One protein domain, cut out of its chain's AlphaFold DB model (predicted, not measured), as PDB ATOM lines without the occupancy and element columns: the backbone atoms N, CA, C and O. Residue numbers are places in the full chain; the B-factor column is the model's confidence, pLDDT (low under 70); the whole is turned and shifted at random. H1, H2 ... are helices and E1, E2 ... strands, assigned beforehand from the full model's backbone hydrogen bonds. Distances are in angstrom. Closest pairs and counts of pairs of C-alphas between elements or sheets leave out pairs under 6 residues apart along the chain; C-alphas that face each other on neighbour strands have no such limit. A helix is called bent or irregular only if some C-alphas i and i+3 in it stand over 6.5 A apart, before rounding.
ATOM      1  N   MET A   1     -19.330 -38.592  -8.685       66.06
ATOM      2  CA  MET A   1     -20.445 -38.007  -7.906       66.06
ATOM      3  C   MET A   1     -21.720 -38.717  -8.326       66.06
ATOM      4  O   MET A   1     -21.910 -38.881  -9.522       66.06
ATOM      5  N   ALA A   2     -22.549 -39.154  -7.381       72.94
ATOM      6  CA  ALA A   2     -23.881 -39.708  -7.631       72.94
ATOM      7  C   ALA A   2     -24.957 -38.823  -6.995       72.94
ATOM      8  O   ALA A   2     -24.715 -38.159  -5.988       72.94
ATOM      9  N   ILE A   3     -26.143 -38.831  -7.592       78.06
ATOM     10  CA  ILE A   3     -27.353 -38.206  -7.059       78.06
ATOM     11  C   ILE A   3     -28.367 -39.323  -6.880       78.06
ATOM     12  O   ILE A   3     -28.530 -40.147  -7.776       78.06
ATOM     13  N   GLU A   4     -29.029 -39.354  -5.731       79.25
ATOM     14  CA  GLU A   4     -29.953 -40.417  -5.353       79.25
ATOM     15  C   GLU A   4     -31.189 -39.836  -4.672       79.25
ATOM     16  O   GLU A   4     -31.106 -38.938  -3.824       79.25
ATOM     17  N   HIS A   5     -32.353 -40.381  -5.025       82.38
ATOM     18  CA  HIS A   5     -33.572 -40.153  -4.273       82.38
ATOM     19  C   HIS A   5     -33.829 -41.309  -3.311       82.38
ATOM     20  O   HIS A   5     -33.978 -42.447  -3.730       82.38
ATOM     21  N   VAL A   6     -33.918 -41.014  -2.013       78.56
ATOM     22  CA  VAL A   6     -34.048 -42.042  -0.957       78.56
ATOM     23  C   VAL A   6     -35.344 -42.850  -1.099       78.56
ATOM     24  O   VAL A   6     -35.410 -44.010  -0.707       78.56
ATOM     25  N   ASN A   7     -36.381 -42.233  -1.668       79.81
ATOM     26  CA  ASN A   7     -37.671 -42.853  -1.949       79.81
ATOM     27  C   ASN A   7     -37.822 -43.348  -3.394       79.81
ATOM     28  O   ASN A   7     -38.920 -43.765  -3.752       79.81
ATOM     29  N   ASP A   8     -36.767 -43.301  -4.213       77.56
ATOM     30  CA  ASP A   8     -36.765 -43.990  -5.501       77.56
ATOM     31  C   ASP A   8     -36.443 -45.480  -5.278       77.56
ATOM     32  O   ASP A   8     -35.353 -45.813  -4.802       77.56
ATOM     33  N   PRO A   9     -37.380 -46.398  -5.581       72.56
ATOM     34  CA  PRO A   9     -37.157 -47.823  -5.376       72.56
ATOM     35  C   PRO A   9     -36.163 -48.428  -6.379       72.56
ATOM     36  O   PRO A   9     -35.598 -49.481  -6.092       72.56
ATOM     37  N   VAL A  10     -35.930 -47.800  -7.539       75.25
ATOM     38  CA  VAL A  10     -35.156 -48.405  -8.639       75.25
ATOM     39  C   VAL A  10     -33.641 -48.418  -8.380       75.25
ATOM     40  O   VAL A  10     -33.048 -49.488  -8.517       75.25
ATOM     41  N   PRO A  11     -32.982 -47.323  -7.946       62.09
ATOM     42  CA  PRO A  11     -31.565 -47.352  -7.570       62.09
ATOM     43  C   PRO A  11     -31.266 -48.375  -6.467       62.09
ATOM     44  O   PRO A  11     -30.193 -48.973  -6.448       62.09
ATOM     45  N   ASN A  12     -32.241 -48.621  -5.586       59.03
ATOM     46  CA  ASN A  12     -32.152 -49.600  -4.505       59.03
ATOM     47  C   ASN A  12     -32.498 -51.035  -4.947       59.03
ATOM     48  O   ASN A  12     -32.214 -51.975  -4.205       59.03
ATOM     49  N   ALA A  13     -33.074 -51.237  -6.139       52.44
ATOM     50  CA  ALA A  13     -33.542 -52.545  -6.610       52.44
ATOM     51  C   ALA A  13     -32.405 -53.563  -6.813       52.44
ATOM     52  O   ALA A  13     -32.635 -54.768  -6.750       52.44
ATOM     53  N   ALA A  14     -31.165 -53.099  -6.995       57.38
ATOM     54  CA  ALA A  14     -29.983 -53.960  -7.036       57.38
ATOM     55  C   ALA A  14     -29.529 -54.450  -5.641       57.38
ATOM     56  O   ALA A  14     -28.572 -55.221  -5.551       57.38
ATOM     57  N   GLY A  15     -30.152 -53.974  -4.553       51.62
ATOM     58  CA  GLY A  15     -29.833 -54.334  -3.163       51.62
ATOM     59  C   GLY A  15     -28.453 -53.877  -2.678       51.62
ATOM     60  O   GLY A  15     -28.062 -54.159  -1.547       51.62
ATOM     61  N   LYS A  16     -27.694 -53.180  -3.526       55.06
ATOM     62  CA  LYS A  16     -26.361 -52.674  -3.222       55.06
ATOM     63  C   LYS A  16     -26.452 -51.171  -3.048       55.06
ATOM     64  O   LYS A  16     -26.696 -50.448  -4.008       55.06
ATOM     65  N   VAL A  17     -26.231 -50.718  -1.816       55.72
ATOM     66  CA  VAL A  17     -25.946 -49.308  -1.545       55.72
ATOM     67  C   VAL A  17     -24.776 -48.907  -2.437       55.72
ATOM     68  O   VAL A  17     -23.808 -49.666  -2.556       55.72
ATOM     69  N   ASN A  18     -24.875 -47.748  -3.085       54.91
ATOM     70  CA  ASN A  18     -23.794 -47.224  -3.905       54.91
ATOM     71  C   ASN A  18     -22.507 -47.229  -3.060       54.91
ATOM     72  O   ASN A  18     -22.511 -46.638  -1.974       54.91
ATOM     73  N   PRO A  19     -21.458 -47.975  -3.460       55.09
ATOM     74  CA  PRO A  19     -20.310 -48.191  -2.600       55.09
ATOM     75  C   PRO A  19     -19.730 -46.840  -2.195       55.09
ATOM     76  O   PRO A  19     -19.423 -46.010  -3.050       55.09
ATOM     77  N   LEU A  20     -19.583 -46.628  -0.883       54.94
ATOM     78  CA  LEU A  20     -18.910 -45.467  -0.298       54.94
ATOM     79  C   LEU A  20     -17.405 -45.555  -0.603       54.94
ATOM     80  O   LEU A  20     -16.573 -45.773   0.276       54.94
ATOM     81  N   ALA A  21     -17.048 -45.471  -1.882       56.47
ATOM     82  CA  ALA A  21     -15.676 -45.433  -2.340       56.47
ATOM     83  C   ALA A  21     -15.082 -44.056  -2.013       56.47
ATOM     84  O   ALA A  21     -15.758 -43.032  -2.077       56.47
ATOM     85  N   LYS A  22     -13.789 -44.027  -1.679       49.78
ATOM     86  CA  LYS A  22     -13.064 -42.845  -1.168       49.78
ATOM     87  C   LYS A  22     -13.091 -41.624  -2.112       49.78
ATOM     88  O   LYS A  22     -12.799 -40.512  -1.695       49.78
ATOM     89  N   ASN A  23     -13.425 -41.846  -3.379       51.81
ATOM     90  CA  ASN A  23     -13.497 -40.891  -4.484       51.81
ATOM     91  C   ASN A  23     -14.935 -40.659  -4.995       51.81
ATOM     92  O   ASN A  23     -15.128 -40.021  -6.032       51.81
ATOM     93  N   TRP A  24     -15.950 -41.166  -4.291       59.03
ATOM     94  CA  TRP A  24     -17.350 -41.054  -4.686       59.03
ATOM     95  C   TRP A  24     -18.135 -40.239  -3.662       59.03
ATOM     96  O   TRP A  24     -18.174 -40.565  -2.482       59.03
ATOM     97  N   VAL A  25     -18.784 -39.171  -4.120       64.94
ATOM     98  CA  VAL A  25     -19.714 -38.395  -3.292       64.94
ATOM     99  C   VAL A  25     -21.125 -38.621  -3.774       64.94
ATOM    100  O   VAL A  25     -21.398 -38.441  -4.962       64.94
ATOM    101  N   THR A  26     -21.994 -39.010  -2.850       69.06
ATOM    102  CA  THR A  26     -23.401 -39.289  -3.105       69.06
ATOM    103  C   THR A  26     -24.254 -38.210  -2.454       69.06
ATOM    104  O   THR A  26     -24.174 -37.984  -1.248       69.06
ATOM    105  N   VAL A  27     -25.068 -37.526  -3.255       73.19
ATOM    106  CA  VAL A  27     -26.069 -36.572  -2.775       73.19
ATOM    107  C   VAL A  27     -27.395 -37.300  -2.653       73.19
ATOM    108  O   VAL A  27     -27.966 -37.717  -3.657       73.19
ATOM    109  N   GLN A  28     -27.892 -37.416  -1.426       77.25
ATOM    110  CA  GLN A  28     -29.171 -38.059  -1.141       77.25
ATOM    111  C   GLN A  28     -30.235 -37.015  -0.827       77.25
ATOM    112  O   GLN A  28     -30.020 -36.093  -0.036       77.25
ATOM    113  N   ARG A  29     -31.408 -37.159  -1.441       78.38
ATOM    114  CA  ARG A  29     -32.557 -36.286  -1.194       78.38
ATOM    115  C   ARG A  29     -33.844 -37.102  -1.182       78.38
ATOM    116  O   ARG A  29     -34.002 -38.033  -1.954       78.38
ATOM    117  N   LYS A  30     -34.817 -36.728  -0.354       77.06
ATOM    118  CA  LYS A  30     -36.188 -37.229  -0.509       77.06
ATOM    119  C   LYS A  30     -36.898 -36.411  -1.590       77.06
ATOM    120  O   LYS A  30     -36.981 -35.183  -1.480       77.06
ATOM    121  N   ALA A  31     -37.383 -37.061  -2.645       72.88
ATOM    122  CA  ALA A  31     -38.222 -36.396  -3.633       72.88
ATOM    123  C   ALA A  31     -39.585 -36.100  -2.991       72.88
ATOM    124  O   ALA A  31     -40.243 -37.008  -2.485       72.88
ATOM    125  N   LEU A  32     -39.978 -34.824  -2.966       73.06
ATOM    126  CA  LEU A  32     -41.251 -34.384  -2.401       73.06
ATOM    127  C   LEU A  32     -42.317 -34.435  -3.496       73.06
ATOM    128  O   LEU A  32     -42.204 -33.722  -4.492       73.06
ATOM    129  N   SER A  33     -43.337 -35.260  -3.300       69.69
ATOM    130  CA  SER A  33     -44.504 -35.374  -4.175       69.69
ATOM    131  C   SER A  33     -45.747 -35.674  -3.342       69.69
ATOM    132  O   SER A  33     -45.635 -36.091  -2.189       69.69
ATOM    133  N   SER A  34     -46.928 -35.533  -3.946       63.44
ATOM    134  CA  SER A  34     -48.139 -36.152  -3.407       63.44
ATOM    135  C   SER A  34     -47.946 -37.670  -3.285       63.44
ATOM    136  O   SER A  34     -47.271 -38.290  -4.115       63.44
ATOM    137  N   GLU A  35     -48.510 -38.263  -2.232       60.31
ATOM    138  CA  GLU A  35     -48.294 -39.669  -1.848       60.31
ATOM    139  C   GLU A  35     -48.659 -40.659  -2.963       60.31
ATOM    140  O   GLU A  35     -47.973 -41.661  -3.146       60.31
ATOM    141  N   SER A  36     -49.665 -40.340  -3.784       61.25
ATOM    142  CA  SER A  36     -50.138 -41.197  -4.878       61.25
ATOM    143  C   SER A  36     -49.200 -41.275  -6.089       61.25
ATOM    144  O   SER A  36     -49.263 -42.242  -6.841       61.25
ATOM    145  N   ALA A  37     -48.313 -40.294  -6.287       65.06
ATOM    146  CA  ALA A  37     -47.377 -40.252  -7.417       65.06
ATOM    147  C   ALA A  37     -45.918 -40.486  -6.995       65.06
ATOM    148  O   ALA A  37     -45.005 -40.325  -7.808       65.06
ATOM    149  N   ALA A  38     -45.682 -40.833  -5.727       68.44
ATOM    150  CA  ALA A  38     -44.358 -40.736  -5.126       68.44
ATOM    151  C   ALA A  38     -43.269 -41.591  -5.773       68.44
ATOM    152  O   ALA A  38     -42.225 -41.014  -6.075       68.44
ATOM    153  N   PRO A  39     -43.494 -42.880  -6.088       71.56
ATOM    154  CA  PRO A  39     -42.459 -43.706  -6.712       71.56
ATOM    155  C   PRO A  39     -42.127 -43.260  -8.144       71.56
ATOM    156  O   PRO A  39     -40.964 -43.195  -8.538       71.56
ATOM    157  N   LEU A  40     -43.152 -42.900  -8.927       77.62
ATOM    158  CA  LEU A  40     -42.970 -42.460 -10.313       77.62
ATOM    159  C   LEU A  40     -42.288 -41.086 -10.370       77.62
ATOM    160  O   LEU A  40     -41.435 -40.829 -11.217       77.62
ATOM    161  N   HIS A  41     -42.649 -40.194  -9.443       80.00
ATOM    162  CA  HIS A  41     -42.049 -38.874  -9.335       80.00
ATOM    163  C   HIS A  41     -40.597 -38.945  -8.860       80.00
ATOM    164  O   HIS A  41     -39.743 -38.273  -9.446       80.00
ATOM    165  N   SER A  42     -40.301 -39.754  -7.835       78.50
ATOM    166  CA  SER A  42     -38.938 -39.945  -7.333       78.50
ATOM    167  C   SER A  42     -38.020 -40.538  -8.393       78.50
ATOM    168  O   SER A  42     -36.873 -40.115  -8.466       78.50
ATOM    169  N   HIS A  43     -38.539 -41.419  -9.253       82.62
ATOM    170  CA  HIS A  43     -37.779 -42.006 -10.357       82.62
ATOM    171  C   HIS A  43     -37.718 -41.131 -11.621       82.62
ATOM    172  O   HIS A  43     -36.983 -41.412 -12.567       82.62
ATOM    173  N   SER A  44     -38.481 -40.038 -11.684       83.94
ATOM    174  CA  SER A  44     -38.516 -39.216 -12.893       83.94
ATOM    175  C   SER A  44     -37.199 -38.465 -13.117       83.94
ATOM    176  O   SER A  44     -36.694 -37.776 -12.225       83.94
ATOM    177  N   LEU A  45     -36.696 -38.486 -14.360       82.38
ATOM    178  CA  LEU A  45     -35.526 -37.691 -14.763       82.38
ATOM    179  C   LEU A  45     -35.712 -36.196 -14.480       82.38
ATOM    180  O   LEU A  45     -34.757 -35.504 -14.139       82.38
ATOM    181  N   LYS A  46     -36.951 -35.696 -14.567       83.00
ATOM    182  CA  LYS A  46     -37.288 -34.314 -14.208       83.00
ATOM    183  C   LYS A  46     -36.968 -34.016 -12.741       83.00
ATOM    184  O   LYS A  46     -36.388 -32.978 -12.439       83.00
ATOM    185  N   SER A  47     -37.325 -34.917 -11.827       81.44
ATOM    186  CA  SER A  47     -37.036 -34.742 -10.402       81.44
ATOM    187  C   SER A  47     -35.534 -34.819 -10.122       81.44
ATOM    188  O   SER A  47     -35.004 -33.990  -9.380       81.44
ATOM    189  N   TYR A  48     -34.832 -35.757 -10.766       82.81
ATOM    190  CA  TYR A  48     -33.374 -35.869 -10.679       82.81
ATOM    191  C   TYR A  48     -32.668 -34.611 -11.184       82.81
ATOM    192  O   TYR A  48     -31.820 -34.067 -10.482       82.81
ATOM    193  N   ARG A  49     -33.084 -34.083 -12.341       85.56
ATOM    194  CA  ARG A  49     -32.570 -32.826 -12.895       85.56
ATOM    195  C   ARG A  49     -32.736 -31.662 -11.923       85.56
ATOM    196  O   ARG A  49     -31.773 -30.943 -11.682       85.56
ATOM    197  N   ASN A  50     -33.904 -31.529 -11.295       85.31
ATOM    198  CA  ASN A  50     -34.128 -30.497 -10.279       85.31
ATOM    199  C   ASN A  50     -33.168 -30.638  -9.082       85.31
ATOM    200  O   ASN A  50     -32.813 -29.644  -8.449       85.31
ATOM    201  N   THR A  51     -32.787 -31.864  -8.712       83.81
ATOM    202  CA  THR A  51     -31.780 -32.098  -7.667       83.81
ATOM    203  C   THR A  51     -30.390 -31.701  -8.152       83.81
ATOM    204  O   THR A  51     -29.690 -31.007  -7.419       83.81
ATOM    205  N   THR A  52     -30.019 -32.056  -9.382       84.00
ATOM    206  CA  THR A  52     -28.743 -31.655  -9.994       84.00
ATOM    207  C   THR A  52     -28.598 -30.138 -10.061       84.00
ATOM    208  O   THR A  52     -27.601 -29.611  -9.586       84.00
ATOM    209  N   GLU A  53     -29.622 -29.417 -10.521       87.06
ATOM    210  CA  GLU A  53     -29.605 -27.948 -10.602       87.06
ATOM    211  C   GLU A  53     -29.382 -27.300  -9.222       87.06
ATOM    212  O   GLU A  53     -28.634 -26.330  -9.082       87.06
ATOM    213  N   LYS A  54     -29.969 -27.875  -8.164       86.25
ATOM    214  CA  LYS A  54     -29.742 -27.423  -6.782       86.25
ATOM    215  C   LYS A  54     -28.334 -27.737  -6.279       86.25
ATOM    216  O   LYS A  54     -27.781 -26.949  -5.517       86.25
ATOM    217  N   VAL A  55     -27.768 -28.878  -6.669       85.19
ATOM    218  CA  VAL A  55     -26.379 -29.246  -6.353       85.19
ATOM    219  C   VAL A  55     -25.410 -28.300  -7.059       85.19
ATOM    220  O   VAL A  55     -24.478 -27.804  -6.427       85.19
ATOM    221  N   ASP A  56     -25.671 -27.970  -8.320       83.06
ATOM    222  CA  ASP A  56     -24.858 -27.038  -9.098       83.06
ATOM    223  C   ASP A  56     -24.877 -25.630  -8.499       83.06
ATOM    224  O   ASP A  56     -23.820 -25.020  -8.330       83.06
ATOM    225  N   ALA A  57     -26.045 -25.152  -8.064       85.62
ATOM    226  CA  ALA A  57     -26.181 -23.869  -7.375       85.62
ATOM    227  C   ALA A  57     -25.672 -23.877  -5.917       85.62
ATOM    228  O   ALA A  57     -25.553 -22.819  -5.291       85.62
ATOM    229  N   SER A  58     -25.385 -25.049  -5.340       83.44
ATOM    230  CA  SER A  58     -25.010 -25.162  -3.931       83.44
ATOM    231  C   SER A  58     -23.626 -24.578  -3.651       83.44
ATOM    232  O   SER A  58     -22.634 -24.897  -4.316       83.44
ATOM    233  N   LYS A  59     -23.557 -23.771  -2.584       83.00
ATOM    234  CA  LYS A  59     -22.321 -23.207  -2.012       83.00
ATOM    235  C   LYS A  59     -21.742 -24.059  -0.878       83.00
ATOM    236  O   LYS A  59     -20.835 -23.611  -0.183       83.00
ATOM    237  N   SER A  60     -22.275 -25.263  -0.655       83.75
ATOM    238  CA  SER A  60     -21.736 -26.172   0.359       83.75
ATOM    239  C   SER A  60     -20.258 -26.456   0.086       83.75
ATOM    240  O   SER A  60     -19.892 -26.810  -1.037       83.75
ATOM    241  N   TYR A  61     -19.426 -26.334   1.123       79.75
ATOM    242  CA  TYR A  61     -17.978 -26.526   1.032       79.75
ATOM    243  C   TYR A  61     -17.608 -27.875   0.404       79.75
ATOM    244  O   TYR A  61     -16.760 -27.931  -0.481       79.75
ATOM    245  N   GLY A  62     -18.296 -28.957   0.792       78.12
ATOM    246  CA  GLY A  62     -18.045 -30.290   0.240       78.12
ATOM    247  C   GLY A  62     -18.287 -30.360  -1.271       78.12
ATOM    248  O   GLY A  62     -17.439 -30.857  -2.006       78.12
ATOM    249  N   ILE A  63     -19.405 -29.794  -1.744       80.69
ATOM    250  CA  ILE A  63     -19.755 -29.758  -3.174       80.69
ATOM    251  C   ILE A  63     -18.760 -28.885  -3.946       80.69
ATOM    252  O   ILE A  63     -18.274 -29.288  -5.002       80.69
ATOM    253  N   ALA A  64     -18.415 -27.713  -3.405       82.00
ATOM    254  CA  ALA A  64     -17.440 -26.815  -4.012       82.00
ATOM    255  C   ALA A  64     -16.049 -27.463  -4.125       82.00
ATOM    256  O   ALA A  64     -15.407 -27.344  -5.168       82.00
ATOM    257  N   ASN A  65     -15.615 -28.199  -3.097       82.62
ATOM    258  CA  ASN A  65     -14.337 -28.906  -3.085       82.62
ATOM    259  C   ASN A  65     -14.272 -29.997  -4.165       82.62
ATOM    260  O   ASN A  65     -13.334 -30.026  -4.955       82.62
ATOM    261  N   ILE A  66     -15.294 -30.852  -4.271       80.31
ATOM    262  CA  ILE A  66     -15.341 -31.908  -5.300       80.31
ATOM    263  C   ILE A  66     -15.378 -31.294  -6.698       80.31
ATOM    264  O   ILE A  66     -14.674 -31.751  -7.595       80.31
ATOM    265  N   ARG A  67     -16.181 -30.239  -6.887       81.75
ATOM    266  CA  ARG A  67     -16.248 -29.509  -8.156       81.75
ATOM    267  C   ARG A  67     -14.875 -28.961  -8.531       81.75
ATOM    268  O   ARG A  67     -14.453 -29.133  -9.666       81.75
ATOM    269  N   SER A  68     -14.166 -28.353  -7.581       83.31
ATOM    270  CA  SER A  68     -12.805 -27.862  -7.793       83.31
ATOM    271  C   SER A  68     -11.834 -28.990  -8.154       83.31
ATOM    272  O   SER A  68     -11.089 -28.841  -9.115       83.31
ATOM    273  N   GLN A  69     -11.890 -30.137  -7.470       83.56
ATOM    274  CA  GLN A  69     -11.058 -31.302  -7.786       83.56
ATOM    275  C   GLN A  69     -11.324 -31.835  -9.200       83.56
ATOM    276  O   GLN A  69     -10.377 -32.060  -9.949       83.56
ATOM    277  N   LEU A  70     -12.590 -31.980  -9.600       78.94
ATOM    278  CA  LEU A  70     -12.953 -32.436 -10.946       78.94
ATOM    279  C   LEU A  70     -12.518 -31.430 -12.014       78.94
ATOM    280  O   LEU A  70     -11.885 -31.805 -12.997       78.94
ATOM    281  N   LEU A  71     -12.812 -30.144 -11.807       82.88
ATOM    282  CA  LEU A  71     -12.455 -29.097 -12.763       82.88
ATOM    283  C   LEU A  71     -10.943 -28.865 -12.847       82.88
ATOM    284  O   LEU A  71     -10.451 -28.495 -13.907       82.88
ATOM    285  N   SER A  72     -10.188 -29.132 -11.776       83.88
ATOM    286  CA  SER A  72      -8.725 -29.028 -11.805       83.88
ATOM    287  C   SER A  72      -8.083 -29.995 -12.804       83.88
ATOM    288  O   SER A  72      -7.062 -29.655 -13.392       83.88
ATOM    289  N   GLN A  73      -8.708 -31.153 -13.054       78.25
ATOM    290  CA  GLN A  73      -8.207 -32.152 -14.006       78.25
ATOM    291  C   GLN A  73      -8.355 -31.713 -15.464       78.25
ATOM    292  O   GLN A  73      -7.626 -32.192 -16.324       78.25
TER     293      GLN A  73
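This is residues 1 to 73 of the 91 residues of the protein "Unannotated protein" of freshwater metagenome (UniProt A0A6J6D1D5). A short two-stranded parallel ribbon, E1 and E2, forms the middle of a loosely built, elongated model, with H3 packed on one side of it and the wide loop of residues 13 to 25 arching out on the other. H2 lies toward one end of the long axis and H4 at the opposite end, while H1 leads into the loop. The printed part has 73 residues, with four named helices and two named strands that follow along the chain as E1, H1, E2, H2, H3, H4, and by its named elements it is mostly helix. It is only just loose, close to compact, with a radius of gyration of the C-alphas of 13.6 A and spans of 43 by 27 by 16 A.

E1, residues 2 to 5, and E2, residues 26 to 29, are parallel neighbours at 21 degrees, with N 4 and O 27 2.8 A apart, within hydrogen-bond range. With H1, residues 9 to 12, between them, they form a strand-helix-strand unit, two parallel strands joined through a helix, with a right-handed crossover. The closest C-alphas of E1 and H3, residues 45 to 56, are Ile 3 and Thr 52, 7.3 A. H3 and H4, residues 61 to 73, are close but not clearly touching, about perpendicular at 89 degrees, with C-alphas 55 and 63 closest at 7.4 A. H2, residues 35 to 42, is close to H3 but not clearly touching, with C-alphas 41 and 47 closest at 6.6 A. Every O i to N i+4 pair is within hydrogen-bond range in H3, against 8 of 9 in H4 and 2 of 4 in H2; H1 is too short for such a pair.

E1 begins at C-alpha 2 (-23.881, -39.708, -7.631) and spans 10.3 A, E2 9.8 A, H1 5.4 A. H2, 10.8 A, is irregular, with C-alphas 36 and 39 8.3 A apart. H3 spans 16.1 A; H4 spans 18.8 A and ends at C-alpha 73 (-8.207, -32.152, -14.006).

The two C-alphas farthest apart, Ser 36 and Gln 73, are 43.9 A apart. The printed part has no cut; the link from H1 to E2 is long. Residue 1, residues 11 to 26 and residues 33 to 38 have pLDDT under 70.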